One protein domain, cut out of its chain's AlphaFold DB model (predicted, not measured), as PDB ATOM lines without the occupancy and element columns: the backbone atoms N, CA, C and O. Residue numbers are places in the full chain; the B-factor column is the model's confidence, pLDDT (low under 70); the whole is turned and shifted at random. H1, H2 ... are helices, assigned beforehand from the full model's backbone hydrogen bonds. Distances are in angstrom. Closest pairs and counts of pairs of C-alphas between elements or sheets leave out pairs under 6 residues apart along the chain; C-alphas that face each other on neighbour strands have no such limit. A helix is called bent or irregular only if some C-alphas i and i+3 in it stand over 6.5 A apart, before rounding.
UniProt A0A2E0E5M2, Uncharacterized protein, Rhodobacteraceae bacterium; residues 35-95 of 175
ATOM      1  N   VAL A  35       7.134 -28.506 -25.674       93.25
ATOM      2  CA  VAL A  35       7.472 -27.218 -26.311       93.25
ATOM      3  C   VAL A  35       8.276 -27.421 -27.607       93.25
ATOM      4  O   VAL A  35       7.943 -26.761 -28.588       93.25
ATOM      5  N   PRO A  36       9.278 -28.329 -27.668       93.75
ATOM      6  CA  PRO A  36       9.971 -28.628 -28.922       93.75
ATOM      7  C   PRO A  36       9.036 -29.121 -30.034       93.75
ATOM      8  O   PRO A  36       9.134 -28.626 -31.155       93.75
ATOM      9  N   ASP A  37       8.098 -30.023 -29.719       93.81
ATOM     10  CA  ASP A  37       7.151 -30.545 -30.716       93.81
ATOM     11  C   ASP A  37       6.243 -29.437 -31.246       93.81
ATOM     12  O   ASP A  37       6.030 -29.327 -32.452       93.81
ATOM     13  N   LEU A  38       5.738 -28.581 -30.351       94.06
ATOM     14  CA  LEU A  38       4.918 -27.436 -30.733       94.06
ATOM     15  C   LEU A  38       5.670 -26.521 -31.710       94.06
ATOM     16  O   LEU A  38       5.115 -26.152 -32.740       94.06
ATOM     17  N   ILE A  39       6.922 -26.170 -31.407       93.25
ATOM     18  CA  ILE A  39       7.735 -25.290 -32.261       93.25
ATOM     19  C   ILE A  39       7.991 -25.938 -33.621       93.25
ATOM     20  O   ILE A  39       7.877 -25.263 -34.641       93.25
ATOM     21  N   ALA A  40       8.278 -27.242 -33.657       92.56
ATOM     22  CA  ALA A  40       8.457 -27.966 -34.912       92.56
ATOM     23  C   ALA A  40       7.189 -27.900 -35.784       92.56
ATOM     24  O   ALA A  40       7.266 -27.538 -36.959       92.56
ATOM     25  N   TRP A  41       6.015 -28.167 -35.204       94.19
ATOM     26  CA  TRP A  41       4.739 -28.099 -35.923       94.19
ATOM     27  C   TRP A  41       4.375 -26.682 -36.368       94.19
ATOM     28  O   TRP A  41       3.938 -26.494 -37.503       94.19
ATOM     29  N   LEU A  42       4.590 -25.677 -35.517       91.94
ATOM     30  CA  LEU A  42       4.387 -24.275 -35.883       91.94
ATOM     31  C   LEU A  42       5.311 -23.861 -37.030       91.94
ATOM     32  O   LEU A  42       4.847 -23.237 -37.983       91.94
ATOM     33  N   GLY A  43       6.577 -24.281 -37.000       90.62
ATOM     34  CA  GLY A  43       7.531 -24.052 -38.081       90.62
ATOM     35  C   GLY A  43       7.061 -24.634 -39.416       90.62
ATOM     36  O   GLY A  43       7.127 -23.953 -40.439       90.62
ATOM     37  N   VAL A  44       6.504 -25.851 -39.412       92.62
ATOM     38  CA  VAL A  44       5.904 -26.461 -40.612       92.62
ATOM     39  C   VAL A  44       4.709 -25.641 -41.111       92.62
ATOM     40  O   VAL A  44       4.630 -25.342 -42.302       92.62
ATOM     41  N   ILE A  45       3.803 -25.230 -40.219       92.81
ATOM     42  CA  ILE A  45       2.616 -24.434 -40.574       92.81
ATOM     43  C   ILE A  45       3.023 -23.082 -41.178       92.81
ATOM     44  O   ILE A  45       2.517 -22.702 -42.238       92.81
ATOM     45  N   TYR A  46       3.961 -22.371 -40.547       90.44
ATOM     46  CA  TYR A  46       4.478 -21.098 -41.053       90.44
ATOM     47  C   TYR A  46       5.208 -21.269 -42.387       90.44
ATOM     48  O   TYR A  46       5.016 -20.459 -43.295       90.44
ATOM     49  N   GLY A  47       5.976 -22.351 -42.546       89.69
ATOM     50  CA  GLY A  47       6.642 -22.698 -43.800       89.69
ATOM     51  C   GLY A  47       5.654 -22.906 -44.949       89.69
ATOM     52  O   GLY A  47       5.808 -22.304 -46.013       89.69
ATOM     53  N   ILE A  48       4.594 -23.690 -44.727       92.44
ATOM     54  CA  ILE A  48       3.534 -23.917 -45.723       92.44
ATOM     55  C   ILE A  48       2.836 -22.599 -46.078       92.44
ATOM     56  O   ILE A  48       2.666 -22.296 -47.260       92.44
ATOM     57  N   GLY A  49       2.479 -21.784 -45.080       91.25
ATOM     58  CA  GLY A  49       1.868 -20.471 -45.305       91.25
ATOM     59  C   GLY A  49       2.751 -19.548 -46.152       91.25
ATOM     60  O   GLY A  49       2.265 -18.906 -47.087       91.25
ATOM     61  N   GLY A  50       4.060 -19.543 -45.888       88.69
ATOM     62  CA  GLY A  50       5.046 -18.809 -46.679       88.69
ATOM     63  C   GLY A  50       5.111 -19.277 -48.135       88.69
ATOM     64  O   GLY A  50       5.093 -18.449 -49.046       88.69
ATOM     65  N   ILE A  51       5.113 -20.593 -48.376       88.69
ATOM     66  CA  ILE A  51       5.110 -21.166 -49.734       88.69
ATOM     67  C   ILE A  51       3.834 -20.775 -50.484       88.69
ATOM     68  O   ILE A  51       3.917 -20.300 -51.616       88.69
ATOM     69  N   ILE A  52       2.660 -20.914 -49.861       91.88
ATOM     70  CA  ILE A  52       1.377 -20.521 -50.468       91.88
ATOM     71  C   ILE A  52       1.412 -19.043 -50.874       91.88
ATOM     72  O   ILE A  52       1.029 -18.695 -51.994       91.88
ATOM     73  N   TYR A  53       1.922 -18.174 -50.001       89.06
ATOM     74  CA  TYR A  53       2.027 -16.745 -50.284       89.06
ATOM     75  C   TYR A  53       2.980 -16.440 -51.452       89.06
ATOM     76  O   TYR A  53       2.667 -15.606 -52.306       89.06
ATOM     77  N   LEU A  54       4.115 -17.141 -51.535       86.12
ATOM     78  CA  LEU A  54       5.057 -17.025 -52.653       86.12
ATOM     79  C   LEU A  54       4.442 -17.477 -53.982       86.12
ATOM     80  O   LEU A  54       4.662 -16.833 -55.008       86.12
ATOM     81  N   LEU A  55       3.659 -18.560 -53.972       87.06
ATOM     82  CA  LEU A  55       2.969 -19.057 -55.164       87.06
ATOM     83  C   LEU A  55       1.881 -18.088 -55.639       87.06
ATOM     84  O   LEU A  55       1.745 -17.867 -56.842       87.06
ATOM     85  N   TYR A  56       1.147 -17.483 -54.705       90.75
ATOM     86  CA  TYR A  56       0.112 -16.496 -55.009       90.75
ATOM     87  C   TYR A  56       0.696 -15.184 -55.554       90.75
ATOM     88  O   TYR A  56       0.122 -14.554 -56.445       90.75
ATOM     89  N   ASN A  57       1.857 -14.756 -55.048       86.00
ATOM     90  CA  ASN A  57       2.432 -13.459 -55.383       86.00
ATOM     91  C   ASN A  57       3.540 -13.550 -56.443       86.00
ATOM     92  O   ASN A  57       4.734 -13.631 -56.146       86.00
ATOM     93  N   ASN A  58       3.143 -13.408 -57.710       77.56
ATOM     94  CA  ASN A  58       4.046 -13.442 -58.867       77.56
ATOM     95  C   ASN A  58       5.201 -12.419 -58.820       77.56
ATOM     96  O   ASN A  58       6.212 -12.621 -59.493       77.56
ATOM     97  N   LYS A  59       5.097 -11.345 -58.021       73.56
ATOM     98  CA  LYS A  59       6.153 -10.323 -57.885       73.56
ATOM     99  C   LYS A  59       7.366 -10.804 -57.082       73.56
ATOM    100  O   LYS A  59       8.431 -10.201 -57.182       73.56
ATOM    101  N   LEU A  60       7.223 -11.880 -56.308       70.50
ATOM    102  CA  LEU A  60       8.274 -12.422 -55.439       70.50
ATOM    103  C   LEU A  60       9.135 -13.500 -56.120       70.50
ATOM    104  O   LEU A  60      10.068 -14.008 -55.513       70.50
ATOM    105  N   LYS A  61       8.877 -13.815 -57.397       67.44
ATOM    106  CA  LYS A  61       9.572 -14.884 -58.140       67.44
ATOM    107  C   LYS A  61      11.027 -14.563 -58.517       67.44
ATOM    108  O   LYS A  61      11.777 -15.463 -58.881       67.44
ATOM    109  N   ASN A  62      11.461 -13.307 -58.393       70.56
ATOM    110  CA  ASN A  62      12.825 -12.879 -58.730       70.56
ATOM    111  C   ASN A  62      13.793 -12.996 -57.535       70.56
ATOM    112  O   ASN A  62      14.344 -11.996 -57.069       70.56
ATOM    113  N   PHE A  63      14.022 -14.223 -57.060       65.38
ATOM    114  CA  PHE A  63      14.905 -14.534 -55.921       65.38
ATOM    115  C   PHE A  63      16.367 -14.099 -56.129       65.38
ATOM    116  O   PHE A  63      17.064 -13.733 -55.183       65.38
ATOM    117  N   THR A  64      16.838 -14.081 -57.373       65.19
ATOM    118  CA  THR A  64      18.239 -13.817 -57.730       65.19
ATOM    119  C   THR A  64      18.698 -12.384 -57.468       65.19
ATOM    120  O   THR A  64      19.882 -12.175 -57.210       65.19
ATOM    121  N   LYS A  65      17.791 -11.396 -57.468       74.50
ATOM    122  CA  LYS A  65      18.154  -9.980 -57.262       74.50
ATOM    123  C   LYS A  65      18.464  -9.615 -55.806       74.50
ATOM    124  O   LYS A  65      19.092  -8.589 -55.583       74.50
ATOM    125  N   ARG A  66      18.033 -10.420 -54.828       73.38
ATOM    126  CA  ARG A  66      18.159 -10.122 -53.385       73.38
ATOM    127  C   ARG A  66      18.792 -11.262 -52.588       73.38
ATOM    128  O   ARG A  66      18.528 -11.411 -51.402       73.38
ATOM    129  N   LYS A  67      19.604 -12.098 -53.241       77.12
ATOM    130  CA  LYS A  67      20.102 -13.355 -52.661       77.12
ATOM    131  C   LYS A  67      20.824 -13.180 -51.316       77.12
ATOM    132  O   LYS A  67      20.632 -14.008 -50.438       77.12
ATOM    133  N   TYR A  68      21.604 -12.110 -51.141       80.38
ATOM    134  CA  TYR A  68      22.340 -11.858 -49.896       80.38
ATOM    135  C   TYR A  68      21.439 -11.305 -48.787       80.38
ATOM    136  O   TYR A  68      21.514 -11.795 -47.667       80.38
ATOM    137  N   ASP A  69      20.527 -10.381 -49.101       80.81
ATOM    138  CA  ASP A  69      19.540  -9.881 -48.131       80.81
ATOM    139  C   ASP A  69      18.621 -11.009 -47.645       80.81
ATOM    140  O   ASP A  69      18.353 -11.135 -46.453       80.81
ATOM    141  N   LEU A  70      18.180 -11.869 -48.569       80.25
ATOM    142  CA  LEU A  70      17.371 -13.047 -48.263       80.25
ATOM    143  C   LEU A  70      18.153 -14.074 -47.443       80.25
ATOM    144  O   LEU A  70      17.582 -14.662 -46.532       80.25
ATOM    145  N   LEU A  71      19.442 -14.282 -47.728       81.06
ATOM    146  CA  LEU A  71      20.283 -15.201 -46.961       81.06
ATOM    147  C   LEU A  71      20.498 -14.701 -45.528       81.06
ATOM    148  O   LEU A  71      20.329 -15.475 -44.589       81.06
ATOM    149  N   THR A  72      20.816 -13.417 -45.353       81.56
ATOM    150  CA  THR A  72      20.954 -12.797 -44.028       81.56
ATOM    151  C   THR A  72      19.646 -12.888 -43.257       81.56
ATOM    152  O   THR A  72      19.652 -13.283 -42.093       81.56
ATOM    153  N   LEU A  73      18.517 -12.601 -43.913       81.38
ATOM    154  CA  LEU A  73      17.196 -12.739 -43.311       81.38
ATOM    155  C   LEU A  73      16.943 -14.194 -42.905       81.38
ATOM    156  O   LEU A  73      16.609 -14.439 -41.758       81.38
ATOM    157  N   CYS A  74      17.198 -15.171 -43.776       82.12
ATOM    158  CA  CYS A  74      17.036 -16.583 -43.439       82.12
ATOM    159  C   CYS A  74      17.896 -17.005 -42.244       82.12
ATOM    160  O   CYS A  74      17.370 -17.619 -41.329       82.12
ATOM    161  N   VAL A  75      19.192 -16.690 -42.215       82.62
ATOM    162  CA  VAL A  75      20.087 -17.186 -41.155       82.62
ATOM    163  C   VAL A  75      19.846 -16.460 -39.832       82.62
ATOM    164  O   VAL A  75      19.656 -17.101 -38.800       82.62
ATOM    165  N   VAL A  76      19.822 -15.127 -39.853       84.44
ATOM    166  CA  VAL A  76      19.704 -14.319 -38.632       84.44
ATOM    167  C   VAL A  76      18.300 -14.430 -38.048       84.44
ATOM    168  O   VAL A  76      18.160 -14.654 -36.846       84.44
ATOM    169  N   VAL A  77      17.258 -14.338 -38.882       83.62
ATOM    170  CA  VAL A  77      15.879 -14.447 -38.390       83.62
ATOM    171  C   VAL A  77      15.605 -15.857 -37.905       83.62
ATOM    172  O   VAL A  77      15.027 -15.988 -36.839       83.62
ATOM    173  N   LEU A  78      16.046 -16.911 -38.599       84.81
ATOM    174  CA  LEU A  78      15.772 -18.278 -38.147       84.81
ATOM    175  C   LEU A  78      16.401 -18.569 -36.781       84.81
ATOM    176  O   LEU A  78      15.721 -19.101 -35.908       84.81
ATOM    177  N   LEU A  79      17.657 -18.172 -36.554       86.06
ATOM    178  CA  LEU A  79      18.315 -18.388 -35.261       86.06
ATOM    179  C   LEU A  79      17.631 -17.614 -34.127       86.06
ATOM    180  O   LEU A  79      17.322 -18.193 -33.083       86.06
ATOM    181  N   ILE A  80      17.363 -16.322 -34.336       88.44
ATOM    182  CA  ILE A  80      16.716 -15.474 -33.326       88.44
ATOM    183  C   ILE A  80      15.283 -15.946 -33.070       88.44
ATOM    184  O   ILE A  80      14.852 -16.004 -31.921       88.44
ATOM    185  N   HIS A  81      14.554 -16.311 -34.122       86.62
ATOM    186  CA  HIS A  81      13.156 -16.699 -34.028       86.62
ATOM    187  C   HIS A  81      12.987 -18.045 -33.329       86.62
ATOM    188  O   HIS A  81      12.149 -18.143 -32.443       86.62
ATOM    189  N   VAL A  82      13.821 -19.048 -33.632       87.81
ATOM    190  CA  VAL A  82      13.766 -20.351 -32.947       87.81
ATOM    191  C   VAL A  82      14.053 -20.197 -31.454       87.81
ATOM    192  O   VAL A  82      13.330 -20.755 -30.627       87.81
ATOM    193  N   LEU A  83      15.075 -19.417 -31.085       91.06
ATOM    194  CA  LEU A  83      15.399 -19.180 -29.679       91.06
ATOM    195  C   LEU A  83      14.306 -18.364 -28.974       91.06
ATOM    196  O   LEU A  83      13.897 -18.704 -27.862       91.06
ATOM    197  N   GLY A  84      13.813 -17.311 -29.629       91.00
ATOM    198  CA  GLY A  84      12.737 -16.462 -29.129       91.00
ATOM    199  C   GLY A  84      11.452 -17.250 -28.891       91.00
ATOM    200  O   GLY A  84      10.894 -17.194 -27.797       91.00
ATOM    201  N   ASP A  85      11.039 -18.059 -29.864       91.56
ATOM    202  CA  ASP A  85       9.855 -18.913 -29.774       91.56
ATOM    203  C   ASP A  85      10.019 -19.984 -28.703       91.56
ATOM    204  O   ASP A  85       9.062 -20.294 -27.991       91.56
ATOM    205  N   TYR A  86      11.223 -20.531 -28.535       93.75
ATOM    206  CA  TYR A  86      11.500 -21.466 -27.456       93.75
ATOM    207  C   TYR A  86      11.289 -20.828 -26.085       93.75
ATOM    208  O   TYR A  86      10.524 -21.357 -25.272       93.75
ATOM    209  N   CYS A  87      11.913 -19.678 -25.834       94.69
ATOM    210  CA  CYS A  87      11.760 -18.943 -24.581       94.69
ATOM    211  C   CYS A  87      10.303 -18.525 -24.348       94.69
ATOM    212  O   CYS A  87       9.770 -18.729 -23.256       94.69
ATOM    213  N   PHE A  88       9.637 -18.015 -25.383       93.88
ATOM    214  CA  PHE A  88       8.260 -17.546 -25.313       93.88
ATOM    215  C   PHE A  88       7.270 -18.676 -25.011       93.88
ATOM    216  O   PHE A  88       6.524 -18.606 -24.034       93.88
ATOM    217  N   ASN A  89       7.295 -19.761 -25.789       93.94
ATOM    218  CA  ASN A  89       6.385 -20.894 -25.598       93.94
ATOM    219  C   ASN A  89       6.662 -21.629 -24.282       93.94
ATOM    220  O   ASN A  89       5.738 -22.119 -23.626       93.94
ATOM    221  N   ARG A  90       7.925 -21.670 -23.840       93.94
ATOM    222  CA  ARG A  90       8.280 -22.189 -22.517       93.94
ATOM    223  C   ARG A  90       7.728 -21.298 -21.403       93.94
ATOM    224  O   ARG A  90       7.164 -21.830 -20.449       93.94
ATOM    225  N   GLY A  91       7.797 -19.977 -21.559       92.38
ATOM    226  CA  GLY A  91       7.126 -19.016 -20.683       92.38
ATOM    227  C   GLY A  91       5.620 -19.268 -20.611       92.38
ATOM    228  O   GLY A  91       5.084 -19.437 -19.517       92.38
ATOM    229  N   ILE A  92       4.944 -19.397 -21.761       93.19
ATOM    230  CA  ILE A  92       3.504 -19.709 -21.819       93.19
ATOM    231  C   ILE A  92       3.197 -21.003 -21.071       93.19
ATOM    232  O   ILE A  92       2.223 -21.054 -20.318       93.19
ATOM    233  N   LYS A  93       4.011 -22.050 -21.238       92.62
ATOM    234  CA  LYS A  93       3.798 -23.331 -20.556       92.62
ATOM    235  C   LYS A  93       3.757 -23.170 -19.037       92.62
ATOM    236  O   LYS A  93       2.844 -23.707 -18.411       92.62
ATOM    237  N   PHE A  94       4.703 -22.431 -18.463       90.06
ATOM    238  CA  PHE A  94       4.836 -22.292 -17.010       90.06
ATOM    239  C   PHE A  94       3.942 -21.220 -16.396       90.06
ATOM    240  O   PHE A  94       3.553 -21.354 -15.239       90.06
ATOM    241  N   ALA A  95       3.585 -20.181 -17.147       88.44
ATOM    242  CA  ALA A  95       2.763 -19.112 -16.606       88.44
ATOM    243  C   ALA A  95       1.340 -19.602 -16.277       88.44
ATOM    244  O   ALA A  95       0.746 -20.336 -17.073       88.44
TER     245      ALA A  95
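This is residues 35 to 95 of the 175 residues of an uncharacterized protein of Rhodobacteraceae bacterium (UniProt A0A2E0E5M2). Two long helices make an open V: the first residues of H1 meet the last part of H2, and towards the other end the helices spread apart, with residues 57 to 62 running across the open end from H1 to H2. Residues 44 to 81 stand free, and H2 has a kink near residue 70. The printed part has 61 residues with two named helices, H1 then H2, and no named strand; its class is all helix. The whole is loose, with a radius of gyration of the C-alphas of 14.5 A, and elongated, spanning 43 by 23 by 15 A.

Start at H1, residues 35 to 56, and compare it with H2, residues 63 to 94: they form a helical hairpin and run opposite ways. Their lines stand at a shallow tilt of 33 degrees, only just short of steep. H1 touches H2 with residues 35 to 39 alone, and H2 touches H1 with residues 82 to 93 alone; the closest C-alphas, those of Val 35 and Arg 90, are 6.4 A apart. In H1 every O i to N i+4 pair is within hydrogen-bond range; in H2, 25 of 28 are.

Find C-alpha 35 at (7.472, -27.218, -26.311); from there H1 runs 31.5 A to C-alpha 56 at (0.112, -16.496, -55.009). H2 begins at C-alpha 63 and runs 40.9 A to C-alpha 94 at (4.836, -22.292, -17.010). Look at C-alphas 65 and 68, 8.7 A apart: H2 is irregular there.

The C-alphas farthest apart, those of Lys 65 and Ala 95, are 44.4 A apart. The printed part has no cut, and the link from H1 to H2 is short. Mean pLDDT of the printed part is 86.3; look for values under 70 at residues 61, 63 and 64.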